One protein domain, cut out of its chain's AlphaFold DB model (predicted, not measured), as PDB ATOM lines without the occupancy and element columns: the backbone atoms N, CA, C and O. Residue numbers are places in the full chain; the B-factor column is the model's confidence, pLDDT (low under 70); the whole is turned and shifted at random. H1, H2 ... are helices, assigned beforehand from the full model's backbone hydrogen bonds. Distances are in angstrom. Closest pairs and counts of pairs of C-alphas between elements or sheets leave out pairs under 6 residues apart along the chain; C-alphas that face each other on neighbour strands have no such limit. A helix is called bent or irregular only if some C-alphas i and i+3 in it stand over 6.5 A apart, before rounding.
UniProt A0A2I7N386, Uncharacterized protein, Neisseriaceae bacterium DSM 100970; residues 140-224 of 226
ATOM      1  N   GLY A 140     -16.512  34.616  -0.030       90.81
ATOM      2  CA  GLY A 140     -16.644  34.863  -1.463       90.81
ATOM      3  C   GLY A 140     -15.563  35.784  -2.031       90.81
ATOM      4  O   GLY A 140     -15.036  35.518  -3.109       90.81
ATOM      5  N   GLU A 141     -15.160  36.822  -1.300       91.75
ATOM      6  CA  GLU A 141     -14.049  37.702  -1.689       91.75
ATOM      7  C   GLU A 141     -12.711  36.948  -1.725       91.75
ATOM      8  O   GLU A 141     -11.904  37.146  -2.642       91.75
ATOM      9  N   CYS A 142     -12.488  36.014  -0.792       89.50
ATOM     10  CA  CYS A 142     -11.360  35.084  -0.879       89.50
ATOM     11  C   CYS A 142     -11.380  34.263  -2.171       89.50
ATOM     12  O   CYS A 142     -10.337  34.140  -2.819       89.50
ATOM     13  N   LEU A 143     -12.548  33.746  -2.568       90.00
ATOM     14  CA  LEU A 143     -12.709  32.978  -3.805       90.00
ATOM     15  C   LEU A 143     -12.466  33.835  -5.048       90.00
ATOM     16  O   LEU A 143     -11.746  33.391  -5.939       90.00
ATOM     17  N   ILE A 144     -12.997  35.063  -5.106       92.81
ATOM     18  CA  ILE A 144     -12.733  36.004  -6.209       92.81
ATOM     19  C   ILE A 144     -11.230  36.166  -6.389       92.81
ATOM     20  O   ILE A 144     -10.706  36.006  -7.490       92.81
ATOM     21  N   TRP A 145     -10.520  36.463  -5.303       87.94
ATOM     22  CA  TRP A 145      -9.084  36.680  -5.371       87.94
ATOM     23  C   TRP A 145      -8.345  35.414  -5.824       87.94
ATOM     24  O   TRP A 145      -7.492  35.490  -6.709       87.94
ATOM     25  N   GLN A 146      -8.687  34.251  -5.255       87.62
ATOM     26  CA  GLN A 146      -8.097  32.961  -5.624       87.62
ATOM     27  C   GLN A 146      -8.296  32.676  -7.118       87.62
ATOM     28  O   GLN A 146      -7.342  32.353  -7.821       87.62
ATOM     29  N   LEU A 147      -9.507  32.895  -7.631       91.94
ATOM     30  CA  LEU A 147      -9.829  32.721  -9.043       91.94
ATOM     31  C   LEU A 147      -9.054  33.692  -9.933       91.94
ATOM     32  O   LEU A 147      -8.544  33.264 -10.966       91.94
ATOM     33  N   LYS A 148      -8.898  34.966  -9.549       92.44
ATOM     34  CA  LYS A 148      -8.065  35.929 -10.299       92.44
ATOM     35  C   LYS A 148      -6.636  35.411 -10.450       92.44
ATOM     36  O   LYS A 148      -6.079  35.469 -11.540       92.44
ATOM     37  N   ASN A 149      -6.068  34.854  -9.380       87.06
ATOM     38  CA  ASN A 149      -4.731  34.266  -9.399       87.06
ATOM     39  C   ASN A 149      -4.653  32.992 -10.261       87.06
ATOM     40  O   ASN A 149      -3.746  32.852 -11.074       87.06
ATOM     41  N   ASP A 150      -5.615  32.082 -10.118       87.69
ATOM     42  CA  ASP A 150      -5.564  30.759 -10.757       87.69
ATOM     43  C   ASP A 150      -5.975  30.779 -12.238       87.69
ATOM     44  O   ASP A 150      -5.687  29.844 -13.000       87.69
ATOM     45  N   THR A 151      -6.684  31.829 -12.656       91.88
ATOM     46  CA  THR A 151      -7.198  31.995 -14.023       91.88
ATOM     47  C   THR A 151      -6.528  33.126 -14.797       91.88
ATOM     48  O   THR A 151      -6.526  33.076 -16.025       91.88
ATOM     49  N   GLY A 152      -5.969  34.132 -14.117       92.50
ATOM     50  CA  GLY A 152      -5.490  35.372 -14.733       92.50
ATOM     51  C   GLY A 152      -6.606  36.343 -15.139       92.50
ATOM     52  O   GLY A 152      -6.316  37.389 -15.718       92.50
ATOM     53  N   PHE A 153      -7.874  36.026 -14.861       96.31
ATOM     54  CA  PHE A 153      -9.002  36.883 -15.218       96.31
ATOM     55  C   PHE A 153      -9.168  38.054 -14.252       96.31
ATOM     56  O   PHE A 153      -8.873  37.960 -13.058       96.31
ATOM     57  N   SER A 154      -9.673  39.173 -14.774       96.00
ATOM     58  CA  SER A 154     -10.129  40.284 -13.945       96.00
ATOM     59  C   SER A 154     -11.408  39.900 -13.195       96.00
ATOM     60  O   SER A 154     -12.096  38.941 -13.539       96.00
ATOM     61  N   GLU A 155     -11.752  40.667 -12.165       95.25
ATOM     62  CA  GLU A 155     -12.995  40.444 -11.422       95.25
ATOM     63  C   GLU A 155     -14.241  40.623 -12.299       95.25
ATOM     64  O   GLU A 155     -15.193  39.858 -12.178       95.25
ATOM     65  N   GLU A 156     -14.202  41.570 -13.238       95.50
ATOM     66  CA  GLU A 156     -15.306  41.820 -14.167       95.50
ATOM     67  C   GLU A 156     -15.480  40.688 -15.191       95.50
ATOM     68  O   GLU A 156     -16.595  40.278 -15.515       95.50
ATOM     69  N   GLU A 157     -14.370  40.101 -15.643       95.94
ATOM     70  CA  GLU A 157     -14.410  38.910 -16.491       95.94
ATOM     71  C   GLU A 157     -14.979  37.710 -15.718       95.94
ATOM     72  O   GLU A 157     -15.817  36.966 -16.236       95.94
ATOM     73  N   ILE A 158     -14.594  37.541 -14.447       96.06
ATOM     74  CA  ILE A 158     -15.175  36.517 -13.568       96.06
ATOM     75  C   ILE A 158     -16.680  36.761 -13.390       96.06
ATOM     76  O   ILE A 158     -17.453  35.813 -13.523       96.06
ATOM     77  N   ARG A 159     -17.121  38.007 -13.169       94.69
ATOM     78  CA  ARG A 159     -18.544  38.378 -13.070       94.69
ATOM     79  C   ARG A 159     -19.325  37.982 -14.318       94.69
ATOM     80  O   ARG A 159     -20.389  37.364 -14.222       94.69
ATOM     81  N   THR A 160     -18.794  38.307 -15.488       92.88
ATOM     82  CA  THR A 160     -19.436  37.992 -16.768       92.88
ATOM     83  C   THR A 160     -19.556  36.480 -16.963       92.88
ATOM     84  O   THR A 160     -20.626  35.970 -17.302       92.88
ATOM     85  N   ARG A 161     -18.487  35.736 -16.659       94.06
ATOM     86  CA  ARG A 161     -18.458  34.269 -16.759       94.06
ATOM     87  C   ARG A 161     -19.391  33.594 -15.773       94.06
ATOM     88  O   ARG A 161     -20.132  32.709 -16.174       94.06
ATOM     89  N   VAL A 162     -19.403  34.013 -14.508       92.94
ATOM     90  CA  VAL A 162     -20.326  33.472 -13.497       92.94
ATOM     91  C   VAL A 162     -21.768  33.655 -13.955       92.94
ATOM     92  O   VAL A 162     -22.538  32.698 -13.921       92.94
ATOM     93  N   ARG A 163     -22.123  34.833 -14.482       90.56
ATOM     94  CA  ARG A 163     -23.465  35.067 -15.027       90.56
ATOM     95  C   ARG A 163     -23.791  34.120 -16.184       90.56
ATOM     96  O   ARG A 163     -24.865  33.525 -16.194       90.56
ATOM     97  N   HIS A 164     -22.865  33.942 -17.123       90.75
ATOM     98  CA  HIS A 164     -23.048  33.023 -18.249       90.75
ATOM     99  C   HIS A 164     -23.124  31.546 -17.816       90.75
ATOM    100  O   HIS A 164     -23.943  30.794 -18.335       90.75
ATOM    101  N   ILE A 165     -22.325  31.133 -16.829       91.00
ATOM    102  CA  ILE A 165     -22.340  29.782 -16.248       91.00
ATOM    103  C   ILE A 165     -23.688  29.507 -15.581       91.00
ATOM    104  O   ILE A 165     -24.280  28.449 -15.797       91.00
ATOM    105  N   LEU A 166     -24.203  30.454 -14.797       87.50
ATOM    106  CA  LEU A 166     -25.522  30.323 -14.178       87.50
ATOM    107  C   LEU A 166     -26.632  30.322 -15.238       87.50
ATOM    108  O   LEU A 166     -27.588  29.550 -15.118       87.50
ATOM    109  N   ASN A 167     -26.461  31.112 -16.307       85.38
ATOM    110  CA  ASN A 167     -27.428  31.292 -17.392       85.38
ATOM    111  C   ASN A 167     -28.841  31.477 -16.814       85.38
ATOM    112  O   ASN A 167     -29.750  30.682 -17.076       85.38
ATOM    113  N   ASP A 168     -28.943  32.446 -15.910       79.81
ATOM    114  CA  ASP A 168     -30.125  32.763 -15.122       79.81
ATOM    115  C   ASP A 168     -30.627  34.146 -15.546       79.81
ATOM    116  O   ASP A 168     -29.929  35.148 -15.368       79.81
ATOM    117  N   SER A 169     -31.811  34.179 -16.162       76.06
ATOM    118  CA  SER A 169     -32.450  35.410 -16.637       76.06
ATOM    119  C   SER A 169     -32.848  36.339 -15.496       76.06
ATOM    120  O   SER A 169     -32.952  37.544 -15.714       76.06
ATOM    121  N   ASP A 170     -33.031  35.794 -14.294       81.12
ATOM    122  CA  ASP A 170     -33.522  36.534 -13.134       81.12
ATOM    123  C   ASP A 170     -32.372  37.140 -12.314       81.12
ATOM    124  O   ASP A 170     -32.603  37.902 -11.372       81.12
ATOM    125  N   LEU A 171     -31.118  36.829 -12.667       81.88
ATOM    126  CA  LEU A 171     -29.947  37.381 -12.000       81.88
ATOM    127  C   LEU A 171     -29.729  38.845 -12.442       81.88
ATOM    128  O   LEU A 171     -29.479  39.094 -13.633       81.88
ATOM    129  N   PRO A 172     -29.777  39.818 -11.510       84.69
ATOM    130  CA  PRO A 172     -29.605  41.230 -11.839       84.69
ATOM    131  C   PRO A 172     -28.186  41.508 -12.352       84.69
ATOM    132  O   PRO A 172     -27.242  40.804 -12.007       84.69
ATOM    133  N   GLU A 173     -28.011  42.561 -13.157       81.19
ATOM    134  CA  GLU A 173     -26.699  42.948 -13.713       81.19
ATOM    135  C   GLU A 173     -25.632  43.188 -12.637       81.19
ATOM    136  O   GLU A 173     -24.474  42.803 -12.797       81.19
ATOM    137  N   ASN A 174     -26.038  43.758 -11.507       86.56
ATOM    138  CA  ASN A 174     -25.186  44.139 -10.386       86.56
ATOM    139  C   ASN A 174     -25.262  43.155  -9.205       86.56
ATOM    140  O   ASN A 174     -25.122  43.564  -8.054       86.56
ATOM    141  N   TYR A 175     -25.503  41.871  -9.472       88.75
ATOM    142  CA  TYR A 175     -25.559  40.848  -8.428       88.75
ATOM    143  C   TYR A 175     -24.285  40.812  -7.555       88.75
ATOM    144  O   TYR A 175     -23.184  41.151  -8.001       88.75
ATOM    145  N   ASP A 176     -24.420  40.368  -6.304       91.56
ATOM    146  CA  ASP A 176     -23.274  40.171  -5.409       91.56
ATOM    147  C   ASP A 176     -22.441  38.977  -5.899       91.56
ATOM    148  O   ASP A 176     -22.808  37.810  -5.711       91.56
ATOM    149  N   LEU A 177     -21.325  39.278  -6.570       93.00
ATOM    150  CA  LEU A 177     -20.419  38.277  -7.127       93.00
ATOM    151  C   LEU A 177     -19.821  37.392  -6.034       93.00
ATOM    152  O   LEU A 177     -19.733  36.180  -6.224       93.00
ATOM    153  N   ALA A 178     -19.425  37.981  -4.907       92.12
ATOM    154  CA  ALA A 178     -18.758  37.266  -3.832       92.12
ATOM    155  C   ALA A 178     -19.711  36.236  -3.220       92.12
ATOM    156  O   ALA A 178     -19.394  35.045  -3.175       92.12
ATOM    157  N   LEU A 179     -20.921  36.663  -2.857       90.00
ATOM    158  CA  LEU A 179     -21.948  35.763  -2.336       90.00
ATOM    159  C   LEU A 179     -22.335  34.681  -3.355       90.00
ATOM    160  O   LEU A 179     -22.504  33.514  -3.003       90.00
ATOM    161  N   THR A 180     -22.448  35.046  -4.630       89.75
ATOM    162  CA  THR A 180     -22.836  34.107  -5.692       89.75
ATOM    163  C   THR A 180     -21.763  33.051  -5.938       89.75
ATOM    164  O   THR A 180     -22.082  31.866  -6.038       89.75
ATOM    165  N   LEU A 181     -20.489  33.448  -5.984       90.56
ATOM    166  CA  LEU A 181     -19.358  32.526  -6.081       90.56
ATOM    167  C   LEU A 181     -19.274  31.611  -4.870       90.56
ATOM    168  O   LEU A 181     -19.044  30.418  -5.042       90.56
ATOM    169  N   TYR A 182     -19.491  32.148  -3.671       87.94
ATOM    170  CA  TYR A 182     -19.535  31.356  -2.451       87.94
ATOM    171  C   TYR A 182     -20.623  30.274  -2.522       87.94
ATOM    172  O   TYR A 182     -20.350  29.097  -2.285       87.94
ATOM    173  N   ASN A 183     -21.840  30.634  -2.934       83.94
ATOM    174  CA  ASN A 183     -22.936  29.674  -3.080       83.94
ATOM    175  C   ASN A 183     -22.649  28.629  -4.168       83.94
ATOM    176  O   ASN A 183     -22.899  27.439  -3.972       83.94
ATOM    177  N   LEU A 184     -22.088  29.057  -5.303       84.62
ATOM    178  CA  LEU A 184     -21.687  28.160  -6.386       84.62
ATOM    179  C   LEU A 184     -20.612  27.176  -5.910       84.62
ATOM    180  O   LEU A 184     -20.748  25.973  -6.113       84.62
ATOM    181  N   TYR A 185     -19.590  27.672  -5.219       85.31
ATOM    182  CA  TYR A 185     -18.542  26.876  -4.590       85.31
ATOM    183  C   TYR A 185     -19.120  25.825  -3.632       85.31
ATOM    184  O   TYR A 185     -18.888  24.630  -3.817       85.31
ATOM    185  N   LYS A 186     -19.972  26.236  -2.684       79.88
ATOM    186  CA  LYS A 186     -20.614  25.324  -1.720       79.88
ATOM    187  C   LYS A 186     -21.594  24.336  -2.354       79.88
ATOM    188  O   LYS A 186     -21.965  23.354  -1.716       79.88
ATOM    189  N   SER A 187     -22.026  24.560  -3.597       78.56
ATOM    190  CA  SER A 187     -22.846  23.587  -4.327       78.56
ATOM    191  C   SER A 187     -22.049  22.361  -4.800       78.56
ATOM    192  O   SER A 187     -22.636  21.288  -4.957       78.56
ATOM    193  N   TYR A 188     -20.731  22.513  -4.988       74.81
ATOM    194  CA  TYR A 188     -19.793  21.438  -5.344       74.81
ATOM    195  C   TYR A 188     -19.064  20.849  -4.146       74.81
ATOM    196  O   TYR A 188     -18.454  19.793  -4.270       74.81
ATOM    197  N   ASP A 189     -19.129  21.532  -3.010       66.69
ATOM    198  CA  ASP A 189     -18.548  21.079  -1.761       66.69
ATOM    199  C   ASP A 189     -19.345  19.887  -1.216       66.69
ATOM    200  O   ASP A 189     -20.390  20.025  -0.569       66.69
ATOM    201  N   SER A 190     -18.897  18.684  -1.572       62.16
ATOM    202  CA  SER A 190     -19.231  17.475  -0.830       62.16
ATOM    203  C   SER A 190     -18.477  17.498   0.491       62.16
ATOM    204  O   SER A 190     -17.322  17.911   0.507       62.16
ATOM    205  N   GLU A 191     -19.114  17.023   1.565       58.34
ATOM    206  CA  GLU A 191     -18.512  16.877   2.896       58.34
ATOM    207  C   GLU A 191     -17.003  16.538   2.816       58.34
ATOM    208  O   GLU A 191     -16.639  15.423   2.439       58.34
ATOM    209  N   TYR A 192     -16.149  17.500   3.199       56.31
ATOM    210  CA  TYR A 192     -14.693  17.373   3.371       56.31
ATOM    211  C   TYR A 192     -13.792  17.377   2.111       56.31
ATOM    212  O   TYR A 192     -12.644  16.936   2.215       56.31
ATOM    213  N   ASP A 193     -14.220  17.914   0.955       68.44
ATOM    214  CA  ASP A 193     -13.325  18.107  -0.214       68.44
ATOM    215  C   ASP A 193     -13.412  19.503  -0.864       68.44
ATOM    216  O   ASP A 193     -13.700  19.690  -2.052       68.44
ATOM    217  N   TRP A 194     -13.062  20.515  -0.069       74.38
ATOM    218  CA  TRP A 194     -12.956  21.910  -0.501       74.38
ATOM    219  C   TRP A 194     -12.044  22.112  -1.728       74.38
ATOM    220  O   TRP A 194     -12.282  22.988  -2.564       74.38
ATOM    221  N   ARG A 195     -10.991  21.289  -1.876       78.25
ATOM    222  CA  ARG A 195     -10.054  21.379  -3.007       78.25
ATOM    223  C   ARG A 195     -10.724  20.961  -4.301       78.25
ATOM    224  O   ARG A 195     -10.528  21.619  -5.323       78.25
ATOM    225  N   GLN A 196     -11.503  19.886  -4.274       80.38
ATOM    226  CA  GLN A 196     -12.290  19.467  -5.422       80.38
ATOM    227  C   GLN A 196     -13.319  20.537  -5.796       80.38
ATOM    228  O   GLN A 196     -13.435  20.860  -6.981       80.38
ATOM    229  N   ALA A 197     -13.994  21.142  -4.815       82.75
ATOM    230  CA  ALA A 197     -14.936  22.235  -5.055       82.75
ATOM    231  C   ALA A 197     -14.260  23.455  -5.708       82.75
ATOM    232  O   ALA A 197     -14.758  23.975  -6.711       82.75
ATOM    233  N   LEU A 198     -13.086  23.867  -5.212       86.69
ATOM    234  CA  LEU A 198     -12.310  24.967  -5.793       86.69
ATOM    235  C   LEU A 198     -11.825  24.636  -7.208       86.69
ATOM    236  O   LEU A 198     -11.989  25.445  -8.119       86.69
ATOM    237  N   ASN A 199     -11.273  23.439  -7.422       87.44
ATOM    238  CA  ASN A 199     -10.841  22.993  -8.746       87.44
ATOM    239  C   ASN A 199     -12.008  22.992  -9.736       87.44
ATOM    240  O   ASN A 199     -11.847  23.435 -10.875       87.44
ATOM    241  N   LYS A 200     -13.191  22.544  -9.296       88.75
ATOM    242  CA  LYS A 200     -14.381  22.522 -10.142       88.75
ATOM    243  C   LYS A 200     -14.859  23.923 -10.488       88.75
ATOM    244  O   LYS A 200     -15.177  24.187 -11.646       88.75
ATOM    245  N   LEU A 201     -14.871  24.827  -9.512       90.38
ATOM    246  CA  LEU A 201     -15.188  26.232  -9.736       90.38
ATOM    247  C   LEU A 201     -14.213  26.860 -10.740       90.38
ATOM    248  O   LEU A 201     -14.646  27.453 -11.723       90.38
ATOM    249  N   THR A 202     -12.907  26.665 -10.556       91.88
ATOM    250  CA  THR A 202     -11.871  27.161 -11.471       91.88
ATOM    251  C   THR A 202     -12.044  26.609 -12.887       91.88
ATOM    252  O   THR A 202     -11.951  27.363 -13.857       91.88
ATOM    253  N   GLU A 203     -12.333  25.313 -13.034       92.69
ATOM    254  CA  GLU A 203     -12.633  24.683 -14.325       92.69
ATOM    255  C   GLU A 203     -13.856  25.330 -14.994       92.69
ATOM    256  O   GLU A 203     -13.809  25.665 -16.179       92.69
ATOM    257  N   LEU A 204     -14.939  25.559 -14.247       90.94
ATOM    258  CA  LEU A 204     -16.157  26.194 -14.761       90.94
ATOM    259  C   LEU A 204     -15.890  27.617 -15.246       90.94
ATOM    260  O   LEU A 204     -16.281  27.963 -16.360       90.94
ATOM    261  N   ILE A 205     -15.163  28.416 -14.462       93.75
ATOM    262  CA  ILE A 205     -14.773  29.776 -14.852       93.75
ATOM    263  C   ILE A 205     -13.917  29.752 -16.128       93.75
ATOM    264  O   ILE A 205     -14.172  30.517 -17.061       93.75
ATOM    265  N   LYS A 206     -12.931  28.851 -16.229       92.94
ATOM    266  CA  LYS A 206     -12.069  28.745 -17.422       92.94
ATOM    267  C   LYS A 206     -12.841  28.303 -18.664       92.94
ATOM    268  O   LYS A 206     -12.689  28.910 -19.722       92.94
ATOM    269  N   THR A 207     -13.673  27.273 -18.533       92.88
ATOM    270  CA  THR A 207     -14.429  26.692 -19.653       92.88
ATOM    271  C   THR A 207     -15.609  27.552 -20.095       92.88
ATOM    272  O   THR A 207     -15.976  27.488 -21.265       92.88
ATOM    273  N   ASN A 208     -16.173  28.365 -19.193       91.81
ATOM    274  CA  ASN A 208     -17.264  29.304 -19.454       91.81
ATOM    275  C   ASN A 208     -18.462  28.661 -20.175       91.81
ATOM    276  O   ASN A 208     -18.934  29.162 -21.195       91.81
ATOM    277  N   LYS A 209     -18.936  27.521 -19.662       88.94
ATOM    278  CA  LYS A 209     -20.111  26.816 -20.194       88.94
ATOM    279  C   LYS A 209     -21.299  26.929 -19.232       88.94
ATOM    280  O   LYS A 209     -21.090  26.790 -18.025       88.94
ATOM    281  N   PRO A 210     -22.532  27.112 -19.740       85.75
ATOM    282  CA  PRO A 210     -23.730  27.101 -18.909       85.75
ATOM    283  C   PRO A 210     -23.889  25.789 -18.138       85.75
ATOM    284  O   PRO A 210     -23.629  24.704 -18.667       85.75
ATOM    285  N   LEU A 211     -24.375  25.877 -16.901       82.06
ATOM    286  CA  LEU A 211     -24.702  24.705 -16.103       82.06
ATOM    287  C   LEU A 211     -25.910  23.959 -16.685       82.06
ATOM    288  O   LEU A 211     -26.897  24.592 -17.083       82.06
ATOM    289  N   PRO A 212     -25.891  22.611 -16.666       75.81
ATOM    290  CA  PRO A 212     -27.068  21.818 -16.978       75.81
ATOM    291  C   PRO A 212     -28.240  22.200 -16.054       75.81
ATOM    292  O   PRO A 212     -28.012  22.422 -14.859       75.81
ATOM    293  N   PRO A 213     -29.494  22.211 -16.546       65.69
ATOM    294  CA  PRO A 213     -30.666  22.630 -15.770       65.69
ATOM    295  C   PRO A 213     -30.801  21.951 -14.396       65.69
ATOM    296  O   PRO A 213     -31.129  22.613 -13.417       65.69
ATOM    297  N   ALA A 214     -30.454  20.663 -14.289       59.75
ATOM    298  CA  ALA A 214     -30.527  19.888 -13.044       59.75
ATOM    299  C   ALA A 214     -29.631  20.417 -11.902       59.75
ATOM    300  O   ALA A 214     -29.906  20.162 -10.730       59.75
ATOM    301  N   ASN A 215     -28.568  21.164 -12.221       55.78
ATOM    302  CA  ASN A 215     -27.647  21.729 -11.229       55.78
ATOM    303  C   ASN A 215     -28.005  23.171 -10.831       55.78
ATOM    304  O   ASN A 215     -27.527  23.645  -9.802       55.78
ATOM    305  N   LYS A 216     -28.885  23.852 -11.583       58.16
ATOM    306  CA  LYS A 216     -29.319  25.230 -11.292       58.16
ATOM    307  C   LYS A 216     -30.195  25.309 -10.039       58.16
ATOM    308  O   LYS A 216     -29.987  26.177  -9.191       58.16
ATOM    309  N   SER A 217     -31.096  24.340  -9.855       49.88
ATOM    310  CA  SER A 217     -32.005  24.277  -8.698       49.88
ATOM    311  C   SER A 217     -31.273  24.164  -7.356       49.88
ATOM    312  O   SER A 217     -31.800  24.590  -6.335       49.88
ATOM    313  N   LYS A 218     -30.038  23.641  -7.339       51.03
ATOM    314  CA  LYS A 218     -29.205  23.562  -6.127       51.03
ATOM    315  C   LYS A 218     -28.589  24.910  -5.738       51.03
ATOM    316  O   LYS A 218     -28.295  25.111  -4.565       51.03
ATOM    317  N   ILE A 219     -28.424  25.830  -6.689       52.56
ATOM    318  CA  ILE A 219     -27.824  27.161  -6.492       52.56
ATOM    319  C   ILE A 219     -28.912  28.193  -6.152       52.56
ATOM    320  O   ILE A 219     -28.755  28.980  -5.227       52.56
ATOM    321  N   GLN A 220     -30.066  28.131  -6.822       46.66
ATOM    322  CA  GLN A 220     -31.236  28.944  -6.458       46.66
ATOM    323  C   GLN A 220     -31.914  28.439  -5.170       46.66
ATOM    324  O   GLN A 220     -32.372  29.230  -4.348       46.66
ATOM    325  N   GLY A 221     -31.943  27.118  -4.959       38.09
ATOM    326  CA  GLY A 221     -32.472  26.492  -3.747       38.09
ATOM    327  C   GLY A 221     -31.585  26.699  -2.520       38.09
ATOM    328  O   GLY A 221     -32.113  26.865  -1.433       38.09
ATOM    329  N   SER A 222     -30.262  26.802  -2.664       41.31
ATOM    330  CA  SER A 222     -29.382  27.159  -1.532       41.31
ATOM    331  C   SER A 222     -29.565  28.604  -1.055       41.31
ATOM    332  O   SER A 222     -29.249  28.907   0.091       41.31
ATOM    333  N   ALA A 223     -30.152  29.479  -1.880       34.91
ATOM    334  CA  ALA A 223     -30.596  30.809  -1.463       34.91
ATOM    335  C   ALA A 223     -32.015  30.827  -0.846       34.91
ATOM    336  O   ALA A 223     -32.387  31.822  -0.225       34.91
ATOM    337  N   ARG A 224     -32.818  29.762  -1.014       30.14
ATOM    338  CA  ARG A 224     -34.242  29.712  -0.613       30.14
ATOM    339  C   ARG A 224     -34.630  28.586   0.353       30.14
ATOM    340  O   ARG A 224     -35.759  28.588   0.827       30.14
TER     341      ARG A 224
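Overview. This is residues 140 to 224 of the 226 residues of an uncharacterized protein of Neisseriaceae bacterium DSM 100970 (UniProt A0A2I7N386). Four short helices, H4, H1, H2 and H3, are gathered into one cluster in which each touches the other three, set crosswise rather than side by side. A fifth helix, H5, packs on H3 alone, on the far side of H3 from H1. The printed part has 85 residues with five named helices, in the order H1, H2, H3, H4, H5, and no named strand; the class is all helix. It is compact, with a radius of gyration of the C-alphas of 11.8 A, and spans 32 by 30 by 21 A.

Along the chain. H4, residues 194 to 207, is the longest helix at 19.8 A from first to last C-alpha; it begins at C-alpha 194, (-12.956, 21.910, -0.501). H3, residues 177 to 188, measures 16.9 A. H2, residues 155 to 166, measures 16.3 A. H1, residues 140 to 151, measures 16.0 A and begins at C-alpha 140, (-16.644, 34.863, -1.463). H5, residues 213 to 222, measures 15.0 A and ends at C-alpha 222, (-29.382, 27.159, -1.532). H5 is neither bent nor irregular, but only just: C-alphas 214 and 217 are 6.4 A apart.

Arrangement. The helix packing is mostly crossed, with no touching pair at a shallow tilt. H4 touches H3 with residues 196 to 201 alone, at a steep tilt of 63 degrees, opposite ways; the closest C-alphas, of Tyr 188 and Ala 197, are 4.9 A apart. H4 touches H1 at a steep tilt of 59 degrees, the same way, closest at the C-alphas of Leu 147 and Thr 202, 6.4 A. H4 touches H2 with residues 204 to 205 alone, about perpendicular at 87 degrees, closest at the C-alphas of Arg 161 and Ile 205, 6.1 A. H3 is the hub, touching the four other helices. With residues 177 to 182 alone it touches H1, about perpendicular at 79 degrees; the closest C-alphas, of Gly 140 and Ala 178, are 4.0 A apart. H3 and H2 only just touch, with 3 pairs of C-alphas within 8 A. H3 touches H5 at a steep tilt of 64 degrees, opposite ways, closest at the C-alphas of Leu 184 and Ile 219, 6.2 A. H5 is apart from H1 and from H4. In H1, H2 and H4 every O i to N i+4 pair is within hydrogen-bond range; in H3 7 of 8 are, in H5 3 of 6.

Size, cuts and confidence. The two C-alphas farthest apart, those of Glu 173 and Tyr 192, are 33.0 A apart. The printed part has no cut. No link is long; that from H2 to H3, 10 residues, is short, and the others are tight. The mean pLDDT of the printed part is 81.1; residues 189 to 193 and 213 to 224 are under 70.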